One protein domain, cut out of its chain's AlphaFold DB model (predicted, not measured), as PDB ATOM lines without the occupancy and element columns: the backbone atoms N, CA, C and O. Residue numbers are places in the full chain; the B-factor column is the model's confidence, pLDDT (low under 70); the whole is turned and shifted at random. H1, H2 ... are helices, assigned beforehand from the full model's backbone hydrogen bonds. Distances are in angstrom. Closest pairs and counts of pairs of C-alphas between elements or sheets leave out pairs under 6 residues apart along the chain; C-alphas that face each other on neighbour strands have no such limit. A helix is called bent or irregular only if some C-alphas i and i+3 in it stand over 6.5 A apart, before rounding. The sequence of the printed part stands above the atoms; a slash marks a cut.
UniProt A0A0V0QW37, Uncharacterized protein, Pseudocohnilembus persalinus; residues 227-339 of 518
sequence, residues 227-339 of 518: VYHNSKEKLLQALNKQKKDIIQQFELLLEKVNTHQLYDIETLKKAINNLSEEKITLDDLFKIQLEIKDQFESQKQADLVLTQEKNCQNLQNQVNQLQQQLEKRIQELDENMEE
ATOM      1  N   VAL A 227       0.904  -2.251 -41.394       92.75
ATOM      2  CA  VAL A 227      -0.535  -2.324 -41.094       92.75
ATOM      3  C   VAL A 227      -1.116  -3.648 -41.587       92.75
ATOM      4  O   VAL A 227      -1.727  -4.362 -40.793       92.75
ATOM      5  N   TYR A 228      -0.869  -4.027 -42.844       88.19
ATOM      6  CA  TYR A 228      -1.378  -5.288 -43.396       88.19
ATOM      7  C   TYR A 228      -0.828  -6.513 -42.664       88.19
ATOM      8  O   TYR A 228      -1.583  -7.438 -42.360       88.19
ATOM      9  N   HIS A 229       0.462  -6.509 -42.321       89.00
ATOM     10  CA  HIS A 229       1.071  -7.588 -41.550       89.00
ATOM     11  C   HIS A 229       0.406  -7.748 -40.174       89.00
ATOM     12  O   HIS A 229      -0.036  -8.841 -39.823       89.00
ATOM     13  N   ASN A 230       0.248  -6.653 -39.425       91.56
ATOM     14  CA  ASN A 230      -0.386  -6.688 -38.107       91.56
ATOM     15  C   ASN A 230      -1.857  -7.125 -38.172       91.56
ATOM     16  O   ASN A 230      -2.313  -7.884 -37.315       91.56
ATOM     17  N   SER A 231      -2.606  -6.653 -39.171       86.31
ATOM     18  CA  SER A 231      -4.007  -7.039 -39.369       86.31
ATOM     19  C   SER A 231      -4.145  -8.524 -39.703       86.31
ATOM     20  O   SER A 231      -4.998  -9.196 -39.124       86.31
ATOM     21  N   LYS A 232      -3.265  -9.063 -40.560       90.25
ATOM     22  CA  LYS A 232      -3.217 -10.495 -40.884       90.25
ATOM     23  C   LYS A 232      -2.998 -11.350 -39.637       90.25
ATOM     24  O   LYS A 232      -3.741 -12.304 -39.420       90.25
ATOM     25  N   GLU A 233      -2.009 -11.005 -38.814       89.38
ATOM     26  CA  GLU A 233      -1.705 -11.762 -37.594       89.38
ATOM     27  C   GLU A 233      -2.878 -11.738 -36.605       89.38
ATOM     28  O   GLU A 233      -3.272 -12.782 -36.082       89.38
ATOM     29  N   LYS A 234      -3.509 -10.574 -36.402       90.75
ATOM     30  CA  LYS A 234      -4.703 -10.457 -35.549       90.75
ATOM     31  C   LYS A 234      -5.872 -11.298 -36.065       90.75
ATOM     32  O   LYS A 234      -6.526 -11.976 -35.272       90.75
ATOM     33  N   LEU A 235      -6.125 -11.276 -37.375       87.69
ATOM     34  CA  LEU A 235      -7.189 -12.066 -37.997       87.69
ATOM     35  C   LEU A 235      -6.934 -13.568 -37.825       87.69
ATOM     36  O   LEU A 235      -7.832 -14.305 -37.421       87.69
ATOM     37  N   LEU A 236      -5.699 -14.014 -38.064       89.62
ATOM     38  CA  LEU A 236      -5.308 -15.412 -37.906       89.62
ATOM     39  C   LEU A 236      -5.459 -15.884 -36.451       89.62
ATOM     40  O   LEU A 236      -5.970 -16.975 -36.199       89.62
ATOM     41  N   GLN A 237      -5.058 -15.053 -35.485       89.50
ATOM     42  CA  GLN A 237      -5.234 -15.342 -34.061       89.50
ATOM     43  C   GLN A 237      -6.713 -15.471 -33.679       89.50
ATOM     44  O   GLN A 237      -7.084 -16.423 -32.991       89.50
ATOM     45  N   ALA A 238      -7.562 -14.552 -34.147       88.00
ATOM     46  CA  ALA A 238      -9.000 -14.603 -33.895       88.00
ATOM     47  C   ALA A 238      -9.638 -15.868 -34.493       88.00
ATOM     48  O   ALA A 238     -10.392 -16.556 -33.804       88.00
ATOM     49  N   LEU A 239      -9.274 -16.223 -35.730       88.75
ATOM     50  CA  LEU A 239      -9.767 -17.424 -36.408       88.75
ATOM     51  C   LEU A 239      -9.354 -18.703 -35.669       88.75
ATOM     52  O   LEU A 239     -10.176 -19.587 -35.439       88.75
ATOM     53  N   ASN A 240      -8.089 -18.794 -35.250       89.75
ATOM     54  CA  ASN A 240      -7.588 -19.943 -34.497       89.75
ATOM     55  C   ASN A 240      -8.289 -20.095 -33.145       89.75
ATOM     56  O   ASN A 240      -8.617 -21.214 -32.748       89.75
ATOM     57  N   LYS A 241      -8.550 -18.979 -32.454       93.19
ATOM     58  CA  LYS A 241      -9.323 -18.985 -31.210       93.19
ATOM     59  C   LYS A 241     -10.743 -19.497 -31.453       93.19
ATOM     60  O   LYS A 241     -11.161 -20.436 -30.789       93.19
ATOM     61  N   GLN A 242     -11.441 -18.946 -32.446       90.88
ATOM     62  CA  GLN A 242     -12.800 -19.365 -32.783       90.88
ATOM     63  C   GLN A 242     -12.858 -20.854 -33.157       90.88
ATOM     64  O   GLN A 242     -13.735 -21.572 -32.684       90.88
ATOM     65  N   LYS A 243     -11.900 -21.341 -33.957       93.12
ATOM     66  CA  LYS A 243     -11.777 -22.764 -34.299       93.12
ATOM     67  C   LYS A 243     -11.662 -23.629 -33.044       93.12
ATOM     68  O   LYS A 243     -12.350 -24.640 -32.947       93.12
ATOM     69  N   LYS A 244     -10.793 -23.247 -32.103       94.88
ATOM     70  CA  LYS A 244     -10.601 -23.984 -30.848       94.88
ATOM     71  C   LYS A 244     -11.890 -24.028 -30.024       94.88
ATOM     72  O   LYS A 244     -12.284 -25.108 -29.600       94.88
ATOM     73  N   ASP A 245     -12.546 -22.883 -29.851       92.44
ATOM     74  CA  ASP A 245     -13.776 -22.771 -29.061       92.44
ATOM     75  C   ASP A 245     -14.905 -23.628 -29.663       92.44
ATOM     76  O   ASP A 245     -15.615 -24.324 -28.942       92.44
ATOM     77  N   ILE A 246     -15.036 -23.633 -30.995       90.06
ATOM     78  CA  ILE A 246     -16.019 -24.457 -31.710       90.06
ATOM     79  C   ILE A 246     -15.721 -25.948 -31.530       90.06
ATOM     80  O   ILE A 246     -16.625 -26.699 -31.177       90.06
ATOM     81  N   ILE A 247     -14.475 -26.384 -31.755       91.38
ATOM     82  CA  ILE A 247     -14.095 -27.798 -31.593       91.38
ATOM     83  C   ILE A 247     -14.432 -28.275 -30.180       91.38
ATOM     84  O   ILE A 247     -15.086 -29.302 -30.033       91.38
ATOM     85  N   GLN A 248     -14.080 -27.489 -29.163       91.62
ATOM     86  CA  GLN A 248     -14.364 -27.828 -27.772       91.62
ATOM     87  C   GLN A 248     -15.872 -27.962 -27.499       91.62
ATOM     88  O   GLN A 248     -16.293 -28.860 -26.774       91.62
ATOM     89  N   GLN A 249     -16.711 -27.106 -28.092       86.69
ATOM     90  CA  GLN A 249     -18.167 -27.241 -27.973       86.69
ATOM     91  C   GLN A 249     -18.686 -28.515 -28.646       86.69
ATOM     92  O   GLN A 249     -19.534 -29.200 -28.079       86.69
ATOM     93  N   PHE A 250     -18.168 -28.861 -29.828       89.25
ATOM     94  CA  PHE A 250     -18.554 -30.093 -30.515       89.25
ATOM     95  C   PHE A 250     -18.099 -31.346 -29.763       89.25
ATOM     96  O   PHE A 250     -18.867 -32.300 -29.689       89.25
ATOM     97  N   GLU A 251     -16.911 -31.346 -29.157       87.88
ATOM     98  CA  GLU A 251     -16.438 -32.443 -28.300       87.88
ATOM     99  C   GLU A 251     -17.403 -32.690 -27.129       87.88
ATOM    100  O   GLU A 251     -17.861 -33.816 -26.942       87.88
ATOM    101  N   LEU A 252     -17.821 -31.630 -26.425       85.56
ATOM    102  CA  LEU A 252     -18.804 -31.722 -25.332       85.56
ATOM    103  C   LEU A 252     -20.171 -32.255 -25.788       85.56
ATOM    104  O   LEU A 252     -20.885 -32.899 -25.018       85.56
ATOM    105  N   LEU A 253     -20.575 -31.959 -27.026       82.75
ATOM    106  CA  LEU A 253     -21.819 -32.479 -27.593       82.75
ATOM    107  C   LEU A 253     -21.677 -33.945 -28.018       82.75
ATOM    108  O   LEU A 253     -22.617 -34.713 -27.831       82.75
ATOM    109  N   LEU A 254     -20.520 -34.341 -28.550       82.56
ATOM    110  CA  LEU A 254     -20.242 -35.706 -28.999       82.56
ATOM    111  C   LEU A 254     -20.058 -36.690 -27.837       82.56
ATOM    112  O   LEU A 254     -20.487 -37.836 -27.955       82.56
ATOM    113  N   GLU A 255     -19.509 -36.258 -26.697       79.44
ATOM    114  CA  GLU A 255     -19.444 -37.089 -25.482       79.44
ATOM    115  C   GLU A 255     -20.833 -37.584 -25.048       79.44
ATOM    116  O   GLU A 255     -20.989 -38.725 -24.614       79.44
ATOM    117  N   LYS A 256     -21.871 -36.765 -25.250       71.88
ATOM    118  CA  LYS A 256     -23.265 -37.097 -24.908       71.88
ATOM    119  C   LYS A 256     -23.922 -38.091 -25.872       71.88
ATOM    120  O   LYS A 256     -25.032 -38.545 -25.613       71.88
ATOM    121  N   VAL A 257     -23.274 -38.400 -26.994       69.31
ATOM    122  CA  VAL A 257     -23.826 -39.203 -28.099       69.31
ATOM    123  C   VAL A 257     -23.310 -40.648 -28.060       69.31
ATOM    124  O   VAL A 257     -23.755 -41.472 -28.851       69.31
ATOM    125  N   ASN A 258     -22.413 -41.022 -27.142       68.06
ATOM    126  CA  ASN A 258     -21.882 -42.386 -27.087       68.06
ATOM    127  C   ASN A 258     -22.880 -43.385 -26.464       68.06
ATOM    128  O   ASN A 258     -22.928 -43.567 -25.251       68.06
ATOM    129  N   THR A 259     -23.661 -44.064 -27.304       72.94
ATOM    130  CA  THR A 259     -24.646 -45.089 -26.904       72.94
ATOM    131  C   THR A 259     -24.136 -46.517 -27.049       72.94
ATOM    132  O   THR A 259     -24.900 -47.460 -26.855       72.94
ATOM    133  N   HIS A 260     -22.861 -46.710 -27.394       74.94
ATOM    134  CA  HIS A 260     -22.334 -48.039 -27.717       74.94
ATOM    135  C   HIS A 260     -22.464 -49.033 -26.550       74.94
ATOM    136  O   HIS A 260     -22.476 -50.239 -26.752       74.94
ATOM    137  N   GLN A 261     -22.611 -48.511 -25.331       74.62
ATOM    138  CA  GLN A 261     -22.814 -49.278 -24.107       74.62
ATOM    139  C   GLN A 261     -24.282 -49.654 -23.835       74.62
ATOM    140  O   GLN A 261     -24.531 -50.445 -22.933       74.62
ATOM    141  N   LEU A 262     -25.258 -49.103 -24.571       80.25
ATOM    142  CA  LEU A 262     -26.685 -49.353 -24.309       80.25
ATOM    143  C   LEU A 262     -27.111 -50.775 -24.692       80.25
ATOM    144  O   LEU A 262     -27.924 -51.364 -23.995       80.25
ATOM    145  N   TYR A 263     -26.527 -51.333 -25.755       83.56
ATOM    146  CA  TYR A 263     -26.811 -52.689 -26.245       83.56
ATOM    147  C   TYR A 263     -25.543 -53.557 -26.258       83.56
ATOM    148  O   TYR A 263     -25.258 -54.257 -27.232       83.56
ATOM    149  N   ASP A 264     -24.742 -53.486 -25.191       86.00
ATOM    150  CA  ASP A 264     -23.504 -54.261 -25.087       86.00
ATOM    151  C   ASP A 264     -23.785 -55.748 -24.803       86.00
ATOM    152  O   ASP A 264     -24.218 -56.141 -23.718       86.00
ATOM    153  N   ILE A 265     -23.500 -56.598 -25.792       90.12
ATOM    154  CA  ILE A 265     -23.649 -58.056 -25.696       90.12
ATOM    155  C   ILE A 265     -22.399 -58.763 -25.157       90.12
ATOM    156  O   ILE A 265     -22.433 -59.979 -24.949       90.12
ATOM    157  N   GLU A 266     -21.283 -58.062 -24.940       92.06
ATOM    158  CA  GLU A 266     -20.032 -58.686 -24.493       92.06
ATOM    159  C   GLU A 266     -20.168 -59.315 -23.105       92.06
ATOM    160  O   GLU A 266     -19.590 -60.373 -22.842       92.06
ATOM    161  N   THR A 267     -20.997 -58.732 -22.237       91.88
ATOM    162  CA  THR A 267     -21.339 -59.315 -20.932       91.88
ATOM    163  C   THR A 267     -21.994 -60.689 -21.089       91.88
ATOM    164  O   THR A 267     -21.602 -61.639 -20.408       91.88
ATOM    165  N   LEU A 268     -22.916 -60.841 -22.047       93.81
ATOM    166  CA  LEU A 268     -23.566 -62.122 -22.325       93.81
ATOM    167  C   LEU A 268     -22.588 -63.134 -22.930       93.81
ATOM    168  O   LEU A 268     -22.552 -64.285 -22.499       93.81
ATOM    169  N   LYS A 269     -21.752 -62.714 -23.890       95.62
ATOM    170  CA  LYS A 269     -20.731 -63.589 -24.495       95.62
ATOM    171  C   LYS A 269     -19.749 -64.122 -23.454       95.62
ATOM    172  O   LYS A 269     -19.437 -65.311 -23.453       95.62
ATOM    173  N   LYS A 270     -19.288 -63.262 -22.539       95.75
ATOM    174  CA  LYS A 270     -18.419 -63.666 -21.424       95.75
ATOM    175  C   LYS A 270     -19.115 -64.656 -20.498       95.75
ATOM    176  O   LYS A 270     -18.490 -65.634 -20.106       95.75
ATOM    177  N   ALA A 271     -20.388 -64.433 -20.176       95.38
ATOM    178  CA  ALA A 271     -21.153 -65.357 -19.347       95.38
ATOM    179  C   ALA A 271     -21.299 -66.737 -20.014       95.38
ATOM    180  O   ALA A 271     -21.061 -67.752 -19.367       95.38
ATOM    181  N   ILE A 272     -21.586 -66.787 -21.320       96.19
ATOM    182  CA  ILE A 272     -21.660 -68.044 -22.086       96.19
ATOM    183  C   ILE A 272     -20.314 -68.783 -22.070       96.19
ATOM    184  O   ILE A 272     -20.276 -69.983 -21.799       96.19
ATOM    185  N   ASN A 273     -19.205 -68.076 -22.302       96.38
ATOM    186  CA  ASN A 273     -17.872 -68.681 -22.240       96.38
ATOM    187  C   ASN A 273     -17.558 -69.202 -20.829       96.38
ATOM    188  O   ASN A 273     -17.109 -70.334 -20.676       96.38
ATOM    189  N   ASN A 274     -17.867 -68.426 -19.788       96.56
ATOM    190  CA  ASN A 274     -17.666 -68.849 -18.403       96.56
ATOM    191  C   ASN A 274     -18.503 -70.084 -18.042       96.56
ATOM    192  O   ASN A 274     -18.035 -70.915 -17.268       96.56
ATOM    193  N   LEU A 275     -19.709 -70.229 -18.603       96.19
ATOM    194  CA  LEU A 275     -20.519 -71.435 -18.427       96.19
ATOM    195  C   LEU A 275     -19.840 -72.650 -19.078       96.19
ATOM    196  O   LEU A 275     -19.783 -73.712 -18.467       96.19
ATOM    197  N   SER A 276     -19.286 -72.493 -20.287       93.56
ATOM    198  CA  SER A 276     -18.562 -73.574 -20.982       93.56
ATOM    199  C   SER A 276     -17.283 -74.019 -20.265       93.56
ATOM    200  O   SER A 276     -16.847 -75.154 -20.421       93.56
ATOM    201  N   GLU A 277     -16.708 -73.129 -19.458       97.38
ATOM    202  CA  GLU A 277     -15.529 -73.379 -18.627       97.38
ATOM    203  C   GLU A 277     -15.893 -73.804 -17.190       97.38
ATOM    204  O   GLU A 277     -15.015 -73.836 -16.331       97.38
ATOM    205  N   GLU A 278     -17.173 -74.083 -16.908       95.69
ATOM    206  CA  GLU A 278     -17.704 -74.453 -15.581       95.69
ATOM    207  C   GLU A 278     -17.437 -73.409 -14.470       95.69
ATOM    208  O   GLU A 278     -17.480 -73.713 -13.279       95.69
ATOM    209  N   LYS A 279     -17.180 -72.144 -14.838       96.50
ATOM    210  CA  LYS A 279     -16.907 -71.034 -13.901       96.50
ATOM    211  C   LYS A 279     -18.168 -70.399 -13.310       96.50
ATOM    212  O   LYS A 279     -18.077 -69.736 -12.281       96.50
ATOM    213  N   ILE A 280     -19.312 -70.551 -13.975       96.88
ATOM    214  CA  ILE A 280     -20.631 -70.106 -13.502       96.88
ATOM    215  C   ILE A 280     -21.659 -71.218 -13.720       96.88
ATOM    216  O   ILE A 280     -21.437 -72.117 -14.531       96.88
ATOM    217  N   THR A 281     -22.797 -71.145 -13.033       97.75
ATOM    218  CA  THR A 281     -23.905 -72.089 -13.227       97.75
ATOM    219  C   THR A 281     -24.889 -71.613 -14.301       97.75
ATOM    220  O   THR A 281     -24.872 -70.458 -14.733       97.75
ATOM    221  N   LEU A 282     -25.784 -72.507 -14.732       96.06
ATOM    222  CA  LEU A 282     -26.862 -72.151 -15.659       96.06
ATOM    223  C   LEU A 282     -27.811 -71.099 -15.061       96.06
ATOM    224  O   LEU A 282     -28.244 -70.198 -15.777       96.06
ATOM    225  N   ASP A 283     -28.088 -71.178 -13.757       97.00
ATOM    226  CA  ASP A 283     -28.922 -70.198 -13.053       97.00
ATOM    227  C   ASP A 283     -28.274 -68.805 -13.051       97.00
ATOM    228  O   ASP A 283     -28.966 -67.795 -13.193       97.00
ATOM    229  N   ASP A 284     -26.942 -68.739 -12.946       95.75
ATOM    230  CA  ASP A 284     -26.197 -67.479 -13.041       95.75
ATOM    231  C   ASP A 284     -26.291 -66.880 -14.450       95.75
ATOM    232  O   ASP A 284     -26.564 -65.686 -14.599       95.75
ATOM    233  N   LEU A 285     -26.129 -67.703 -15.497       96.12
ATOM    234  CA  LEU A 285     -26.306 -67.257 -16.882       96.12
ATOM    235  C   LEU A 285     -27.735 -66.754 -17.129       96.12
ATOM    236  O   LEU A 285     -27.915 -65.728 -17.785       96.12
ATOM    237  N   PHE A 286     -28.742 -67.452 -16.598       95.38
ATOM    238  CA  PHE A 286     -30.145 -67.076 -16.748       95.38
ATOM    239  C   PHE A 286     -30.444 -65.709 -16.120       95.38
ATOM    240  O   PHE A 286     -31.103 -64.881 -16.746       95.38
ATOM    241  N   LYS A 287     -29.896 -65.417 -14.932       95.56
ATOM    242  CA  LYS A 287     -30.024 -64.089 -14.306       95.56
ATOM    243  C   LYS A 287     -29.395 -62.982 -15.154       95.56
ATOM    244  O   LYS A 287     -30.052 -61.979 -15.409       95.56
ATOM    245  N   ILE A 288     -28.165 -63.186 -15.638       93.19
ATOM    246  CA  ILE A 288     -27.469 -62.214 -16.505       93.19
ATOM    247  C   ILE A 288     -28.267 -61.972 -17.793       93.19
ATOM    248  O   ILE A 288     -28.421 -60.839 -18.245       93.19
ATOM    249  N   GLN A 289     -28.807 -63.036 -18.388       95.44
ATOM    250  CA  GLN A 289     -29.639 -62.946 -19.584       95.44
ATOM    251  C   GLN A 289     -30.941 -62.176 -19.333       95.44
ATOM    252  O   GLN A 289     -31.360 -61.419 -20.208       95.44
ATOM    253  N   LEU A 290     -31.576 -62.349 -18.171       95.12
ATOM    254  CA  LEU A 290     -32.772 -61.596 -17.788       95.12
ATOM    255  C   LEU A 290     -32.481 -60.098 -17.659       95.12
ATOM    256  O   LEU A 290     -33.213 -59.295 -18.228       95.12
ATOM    257  N   GLU A 291     -31.378 -59.723 -17.009       91.81
ATOM    258  CA  GLU A 291     -30.974 -58.315 -16.884       91.81
ATOM    259  C   GLU A 291     -30.722 -57.663 -18.252       91.81
ATOM    260  O   GLU A 291     -31.162 -56.541 -18.503       91.81
ATOM    261  N   ILE A 292     -30.054 -58.374 -19.166       91.38
ATOM    262  CA  ILE A 292     -29.804 -57.890 -20.532       91.38
ATOM    263  C   ILE A 292     -31.108 -57.820 -21.338       91.38
ATOM    264  O   ILE A 292     -31.314 -56.870 -22.090       91.38
ATOM    265  N   LYS A 293     -32.017 -58.787 -21.166       93.25
ATOM    266  CA  LYS A 293     -33.340 -58.778 -21.806       93.25
ATOM    267  C   LYS A 293     -34.156 -57.557 -21.376       93.25
ATOM    268  O   LYS A 293     -34.689 -56.869 -22.241       93.25
ATOM    269  N   ASP A 294     -34.207 -57.262 -20.079       91.19
ATOM    270  CA  ASP A 294     -34.950 -56.113 -19.550       91.19
ATOM    271  C   ASP A 294     -34.367 -54.779 -20.041       91.19
ATOM    272  O   ASP A 294     -35.105 -53.831 -20.311       91.19
ATOM    273  N   GLN A 295     -33.041 -54.706 -20.208       87.75
ATOM    274  CA  GLN A 295     -32.390 -53.570 -20.863       87.75
ATOM    275  C   GLN A 295     -32.822 -53.458 -22.331       87.75
ATOM    276  O   GLN A 295     -33.288 -52.401 -22.751       87.75
ATOM    277  N   PHE A 296     -32.762 -54.554 -23.088       88.88
ATOM    278  CA  PHE A 296     -33.025 -54.548 -24.528       88.88
ATOM    279  C   PHE A 296     -34.489 -54.247 -24.866       88.88
ATOM    280  O   PHE A 296     -34.769 -53.606 -25.879       88.88
ATOM    281  N   GLU A 297     -35.414 -54.686 -24.013       91.38
ATOM    282  CA  GLU A 297     -36.850 -54.410 -24.120       91.38
ATOM    283  C   GLU A 297     -37.233 -53.037 -23.537       91.38
ATOM    284  O   GLU A 297     -38.387 -52.613 -23.635       91.38
ATOM    285  N   SER A 298     -36.284 -52.305 -22.943       90.19
ATOM    286  CA  SER A 298     -36.544 -50.991 -22.365       90.19
ATOM    287  C   SER A 298     -36.844 -49.956 -23.448       90.19
ATOM    288  O   SER A 298     -35.955 -49.520 -24.184       90.19
ATOM    289  N   GLN A 299     -38.081 -49.450 -23.462       88.00
ATOM    290  CA  GLN A 299     -38.478 -48.329 -24.321       88.00
ATOM    291  C   GLN A 299     -37.555 -47.114 -24.140       88.00
ATOM    292  O   GLN A 299     -37.201 -46.449 -25.106       88.00
ATOM    293  N   LYS A 300     -37.081 -46.871 -22.911       86.69
ATOM    294  CA  LYS A 300     -36.154 -45.777 -22.604       86.69
ATOM    295  C   LYS A 300     -34.823 -45.915 -23.353       86.69
ATOM    296  O   LYS A 300     -34.276 -44.908 -23.793       86.69
ATOM    297  N   GLN A 301     -34.284 -47.130 -23.495       84.69
ATOM    298  CA  GLN A 301     -33.047 -47.355 -24.255       84.69
ATOM    299  C   GLN A 301     -33.273 -47.191 -25.759       84.69
ATOM    300  O   GLN A 301     -32.458 -46.551 -26.427       84.69
ATOM    301  N   ALA A 302     -34.403 -47.686 -26.270       85.31
ATOM    302  CA  ALA A 302     -34.793 -47.479 -27.660       85.31
ATOM    303  C   ALA A 302     -34.931 -45.979 -27.987       85.31
ATOM    304  O   ALA A 302     -34.355 -45.502 -28.966       85.31
ATOM    305  N   ASP A 303     -35.602 -45.211 -27.124       86.25
ATOM    306  CA  ASP A 303     -35.763 -43.763 -27.277       86.25
ATOM    307  C   ASP A 303     -34.414 -43.029 -27.232       86.25
ATOM    308  O   ASP A 303     -34.201 -42.081 -27.994       86.25
ATOM    309  N   LEU A 304     -33.470 -43.471 -26.391       84.00
ATOM    310  CA  LEU A 304     -32.113 -42.913 -26.335       84.00
ATOM    311  C   LEU A 304     -31.342 -43.139 -27.644       84.00
ATOM    312  O   LEU A 304     -30.720 -42.198 -28.140       84.00
ATOM    313  N   VAL A 305     -31.410 -44.339 -28.231       84.69
ATOM    314  CA  VAL A 305     -30.760 -44.644 -29.521       84.69
ATOM    315  C   VAL A 305     -31.395 -43.864 -30.672       84.69
ATOM    316  O   VAL A 305     -30.689 -43.275 -31.488       84.69
ATOM    317  N   LEU A 306     -32.725 -43.777 -30.721       84.81
ATOM    318  CA  LEU A 306     -33.413 -42.988 -31.748       84.81
ATOM    319  C   LEU A 306     -33.115 -41.486 -31.609       84.81
ATOM    320  O   LEU A 306     -32.902 -40.778 -32.597       84.81
ATOM    321  N   THR A 307     -33.037 -40.986 -30.374       84.62
ATOM    322  CA  THR A 307     -32.666 -39.591 -30.097       84.62
ATOM    323  C   THR A 307     -31.212 -39.316 -30.476       84.62
ATOM    324  O   THR A 307     -30.899 -38.231 -30.963       84.62
ATOM    325  N   GLN A 308     -30.322 -40.294 -30.313       83.00
ATOM    326  CA  GLN A 308     -28.926 -40.185 -30.721       83.00
ATOM    327  C   GLN A 308     -28.788 -39.976 -32.233       83.00
ATOM    328  O   GLN A 308     -28.056 -39.078 -32.641       83.00
ATOM    329  N   GLU A 309     -29.497 -40.746 -33.065       82.75
ATOM    330  CA  GLU A 309     -29.458 -40.556 -34.521       82.75
ATOM    331  C   GLU A 309     -29.881 -39.130 -34.897       82.75
ATOM    332  O   GLU A 309     -29.182 -38.433 -35.640       82.75
ATOM    333  N   LYS A 310     -30.978 -38.652 -34.303       86.19
ATOM    334  CA  LYS A 310     -31.456 -37.278 -34.487       86.19
ATOM    335  C   LYS A 310     -30.424 -36.245 -34.024       86.19
ATOM    336  O   LYS A 310     -30.232 -35.225 -34.685       86.19
ATOM    337  N   ASN A 311     -29.725 -36.507 -32.921       83.81
ATOM    338  CA  ASN A 311     -28.655 -35.645 -32.424       83.81
ATOM    339  C   ASN A 311     -27.453 -35.621 -33.377       83.81
ATOM    340  O   ASN A 311     -26.945 -34.540 -33.663       83.81
ATOM    341  N   CYS A 312     -27.041 -36.764 -33.933       83.69
ATOM    342  CA  CYS A 312     -25.991 -36.840 -34.953       83.69
ATOM    343  C   CYS A 312     -26.365 -36.041 -36.208       83.69
ATOM    344  O   CYS A 312     -25.557 -35.257 -36.702       83.69
ATOM    345  N   GLN A 313     -27.598 -36.188 -36.697       87.06
ATOM    346  CA  GLN A 313     -28.094 -35.418 -37.841       87.06
ATOM    347  C   GLN A 313     -28.116 -33.911 -37.539       87.06
ATOM    348  O   GLN A 313     -27.683 -33.103 -38.359       87.06
ATOM    349  N   ASN A 314     -28.557 -33.521 -36.340       87.75
ATOM    350  CA  ASN A 314     -28.532 -32.126 -35.902       87.75
ATOM    351  C   ASN A 314     -27.105 -31.569 -35.832       87.75
ATOM    352  O   ASN A 314     -26.872 -30.454 -36.295       87.75
ATOM    353  N   LEU A 315     -26.148 -32.337 -35.306       87.31
ATOM    354  CA  LEU A 315     -24.735 -31.948 -35.275       87.31
ATOM    355  C   LEU A 315     -24.174 -31.784 -36.688       87.31
ATOM    356  O   LEU A 315     -23.526 -30.777 -36.970       87.31
ATOM    357  N   GLN A 316     -24.482 -32.708 -37.599       88.06
ATOM    358  CA  GLN A 316     -24.073 -32.602 -38.998       88.06
ATOM    359  C   GLN A 316     -24.637 -31.335 -39.658       88.06
ATOM    360  O   GLN A 316     -23.918 -30.623 -40.361       88.06
ATOM    361  N   ASN A 317     -25.904 -31.012 -39.395       91.56
ATOM    362  CA  ASN A 317     -26.529 -29.789 -39.894       91.56
ATOM    363  C   ASN A 317     -25.855 -28.530 -39.336       91.56
ATOM    364  O   ASN A 317     -25.618 -27.590 -40.092       91.56
ATOM    365  N   GLN A 318     -25.493 -28.514 -38.050       88.06
ATOM    366  CA  GLN A 318     -24.763 -27.395 -37.446       88.06
ATOM    367  C   GLN A 318     -23.369 -27.216 -38.060       88.06
ATOM    368  O   GLN A 318     -22.963 -26.083 -38.316       88.06
ATOM    369  N   VAL A 319     -22.654 -28.307 -38.359       89.19
ATOM    370  CA  VAL A 319     -21.362 -28.248 -39.069       89.19
ATOM    371  C   VAL A 319     -21.535 -27.649 -40.466       89.19
ATOM    372  O   VAL A 319     -20.791 -26.743 -40.842       89.19
ATOM    373  N   ASN A 320     -22.547 -28.092 -41.215       88.69
ATOM    374  CA  ASN A 320     -22.830 -27.562 -42.550       88.69
ATOM    375  C   ASN A 320     -23.194 -26.065 -42.503       88.69
ATOM    376  O   ASN A 320     -22.713 -25.281 -43.319       88.69
ATOM    377  N   GLN A 321     -24.005 -25.650 -41.525       91.88
ATOM    378  CA  GLN A 321     -24.350 -24.241 -41.310       91.88
ATOM    379  C   GLN A 321     -23.120 -23.403 -40.956       91.88
ATOM    380  O   GLN A 321     -22.945 -22.311 -41.497       91.88
ATOM    381  N   LEU A 322     -22.248 -23.911 -40.082       89.19
ATOM    382  CA  LEU A 322     -20.994 -23.250 -39.743       89.19
ATOM    383  C   LEU A 322     -20.112 -23.065 -40.984       89.19
ATOM    384  O   LEU A 322     -19.570 -21.978 -41.183       89.19
ATOM    385  N   GLN A 323     -19.989 -24.092 -41.829       88.31
ATOM    386  CA  GLN A 323     -19.226 -24.005 -43.073       88.31
ATOM    387  C   GLN A 323     -19.764 -22.889 -43.979       88.31
ATOM    388  O   GLN A 323     -19.003 -22.013 -44.385       88.31
ATOM    389  N   GLN A 324     -21.076 -22.871 -44.228       88.38
ATOM    390  CA  GLN A 324     -21.717 -21.844 -45.057       88.38
ATOM    391  C   GLN A 324     -21.528 -20.433 -44.482       88.38
ATOM    392  O   GLN A 324     -21.257 -19.486 -45.219       88.38
ATOM    393  N   GLN A 325     -21.634 -20.275 -43.159       85.94
ATOM    394  CA  GLN A 325     -21.410 -18.988 -42.500       85.94
ATOM    395  C   GLN A 325     -19.962 -18.505 -42.640       85.94
ATOM    396  O   GLN A 325     -19.738 -17.309 -42.829       85.94
ATOM    397  N   LEU A 326     -18.981 -19.406 -42.544       86.88
ATOM    398  CA  LEU A 326     -17.571 -19.058 -42.725       86.88
ATOM    399  C   LEU A 326     -17.270 -18.664 -44.172       86.88
ATOM    400  O   LEU A 326     -16.610 -17.651 -44.388       86.88
ATOM    401  N   GLU A 327     -17.787 -19.412 -45.148       85.00
ATOM    402  CA  GLU A 327     -17.645 -19.086 -46.573       85.00
ATOM    403  C   GLU A 327     -18.243 -17.710 -46.891       85.00
ATOM    404  O   GLU A 327     -17.563 -16.866 -47.476       85.00
ATOM    405  N   LYS A 328     -19.461 -17.434 -46.409       87.75
ATOM    406  CA  LYS A 328     -20.109 -16.130 -46.592       87.75
ATOM    407  C   LYS A 328     -19.296 -14.986 -45.981       87.75
ATOM    408  O   LYS A 328     -19.118 -13.957 -46.618       87.75
ATOM    409  N   ARG A 329     -18.769 -15.159 -44.764       86.31
ATOM    410  CA  ARG A 329     -17.949 -14.126 -44.102       86.31
ATOM    411  C   ARG A 329     -16.641 -13.850 -44.836       86.31
ATOM    412  O   ARG A 329     -16.177 -12.716 -44.824       86.31
ATOM    413  N   ILE A 330     -16.031 -14.871 -45.438       83.50
ATOM    414  CA  ILE A 330     -14.833 -14.694 -46.269       83.50
ATOM    415  C   ILE A 330     -15.180 -13.865 -47.505       83.50
ATOM    416  O   ILE A 330     -14.444 -12.939 -47.824       83.50
ATOM    417  N   GLN A 331     -16.304 -14.167 -48.154       81.62
ATOM    418  CA  GLN A 331     -16.774 -13.404 -49.304       81.62
ATOM    419  C   GLN A 331     -17.080 -11.943 -48.934       81.62
ATOM    420  O   GLN A 331     -16.571 -11.040 -49.586       81.62
ATOM    421  N   GLU A 332     -17.823 -11.703 -47.849       83.38
ATOM    422  CA  GLU A 332     -18.110 -10.348 -47.353       83.38
ATOM    423  C   GLU A 332     -16.820  -9.576 -47.031       83.38
ATOM    424  O   GLU A 332     -16.737  -8.372 -47.260       83.38
ATOM    425  N   LEU A 333     -15.796 -10.242 -46.486       85.31
ATOM    426  CA  LEU A 333     -14.505  -9.605 -46.231       85.31
ATOM    427  C   LEU A 333     -13.796  -9.219 -47.538       85.31
ATOM    428  O   LEU A 333     -13.255  -8.121 -47.612       85.31
ATOM    429  N   ASP A 334     -13.800 -10.097 -48.540       76.69
ATOM    430  CA  ASP A 334     -13.161  -9.854 -49.841       76.69
ATOM    431  C   ASP A 334     -13.818  -8.668 -50.568       76.69
ATOM    432  O   ASP A 334     -13.134  -7.732 -50.979       76.69
ATOM    433  N   GLU A 335     -15.154  -8.649 -50.608       78.00
ATOM    434  CA  GLU A 335     -15.952  -7.571 -51.209       78.00
ATOM    435  C   GLU A 335     -15.698  -6.218 -50.515       78.00
ATOM    436  O   GLU A 335     -15.387  -5.225 -51.172       78.00
ATOM    437  N   ASN A 336     -15.736  -6.175 -49.176       80.06
ATOM    438  CA  ASN A 336     -15.481  -4.939 -48.423       80.06
ATOM    439  C   ASN A 336     -14.042  -4.422 -48.607       80.06
ATOM    440  O   ASN A 336     -13.814  -3.214 -48.671       80.06
ATOM    441  N   MET A 337     -13.054  -5.321 -48.692       76.50
ATOM    442  CA  MET A 337     -11.663  -4.922 -48.923       76.50
ATOM    443  C   MET A 337     -11.467  -4.323 -50.321       76.50
ATOM    444  O   MET A 337     -10.659  -3.405 -50.476       76.50
ATOM    445  N   GLU A 338     -12.201  -4.801 -51.328       71.94
ATOM    446  CA  GLU A 338     -12.191  -4.222 -52.674       71.94
ATOM    447  C   GLU A 338     -12.795  -2.804 -52.683       71.94
ATOM    448  O   GLU A 338     -12.200  -1.876 -53.246       71.94
ATOM    449  N   GLU A 339     -13.911  -2.594 -51.979       70.56
ATOM    450  CA  GLU A 339     -14.528  -1.270 -51.816       70.56
ATOM    451  C   GLU A 339     -13.602  -0.265 -51.112       70.56
ATOM    452  O   GLU A 339     -13.435   0.866 -51.585       70.56
TER     453      GLU A 339
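What this domain is: This is residues 227 to 339 of the 518 residues of an uncharacterized protein of Pseudocohnilembus persalinus (UniProt A0A0V0QW37). This is a long, narrow helical hairpin with a small head: H1 makes one leg, the longer H4 folds back beside it as the other leg, and between them the short helices H2 and H3 form a tight helical hairpin at the far end. The two legs leave a gap between them, and their ends, residues 227 to 245 of H1 and residues 323 to 339 of H4, stand free. The printed part has 113 residues, with four named helices in the order H1, H2, H3, H4 and no named strand; the class is all helix. The whole is extended, with a radius of gyration of the C-alphas of 25.3 A, and its outline is a rod spanning 80 by 27 by 15 A.

Where its parts are: H1 covers residues 227 to 255, 42.5 A from first to last C-alpha, and begins with C-alpha 227 at (-0.535, -2.324, -41.094). After residues 256 to 265 comes H2, residues 266 to 276, 15.4 A long. H3 covers residues 282 to 296, 20.7 A long, with C-alpha 282 at (-26.862, -72.151, -15.659). H4, residues 299 to 339, is the longest helix, 59.5 A from first to last C-alpha, and ends with C-alpha 339 at (-14.528, -1.270, -51.816). No helix is bent or irregular.

How they stand to each other: H1 touches no helix but is near H4, with 12 pairs of C-alphas within 10 A and no pair within 8 A. H1 is apart from H2 and from H3. H2 and H3 touch and form a helical hairpin; their closest C-alphas, those of Ala 271 and Leu 285, are 6.0 A apart. They run opposite ways at a shallow tilt of 15 degrees. H3 and H4 are close but not clearly touching, with the C-alphas of Gln 295 and Gln 301 closest at 7.1 A. They run the same way at a steep tilt of 44 degrees. H2 and H4 are apart. In H1, H2, H3 and H4 every O i to N i+4 pair is within hydrogen-bond range.

The domain as a whole: The two C-alphas farthest apart are those of Glu 278 and Glu 339, 81.7 A, while the first and last printed C-alphas, of Val 227 and Glu 339, are 17.7 A apart. Without the stretches that stand free, the body has 77 residues and spans 57 by 24 by 14 A. The printed part has no cut. The links from H2 to H3 and from H3 to H4 are tight, the link from H1 to H2 is short, and no link is long. The mean pLDDT of the printed part is 88.0; the model's confidence is low, under 70, at residues 257 to 258.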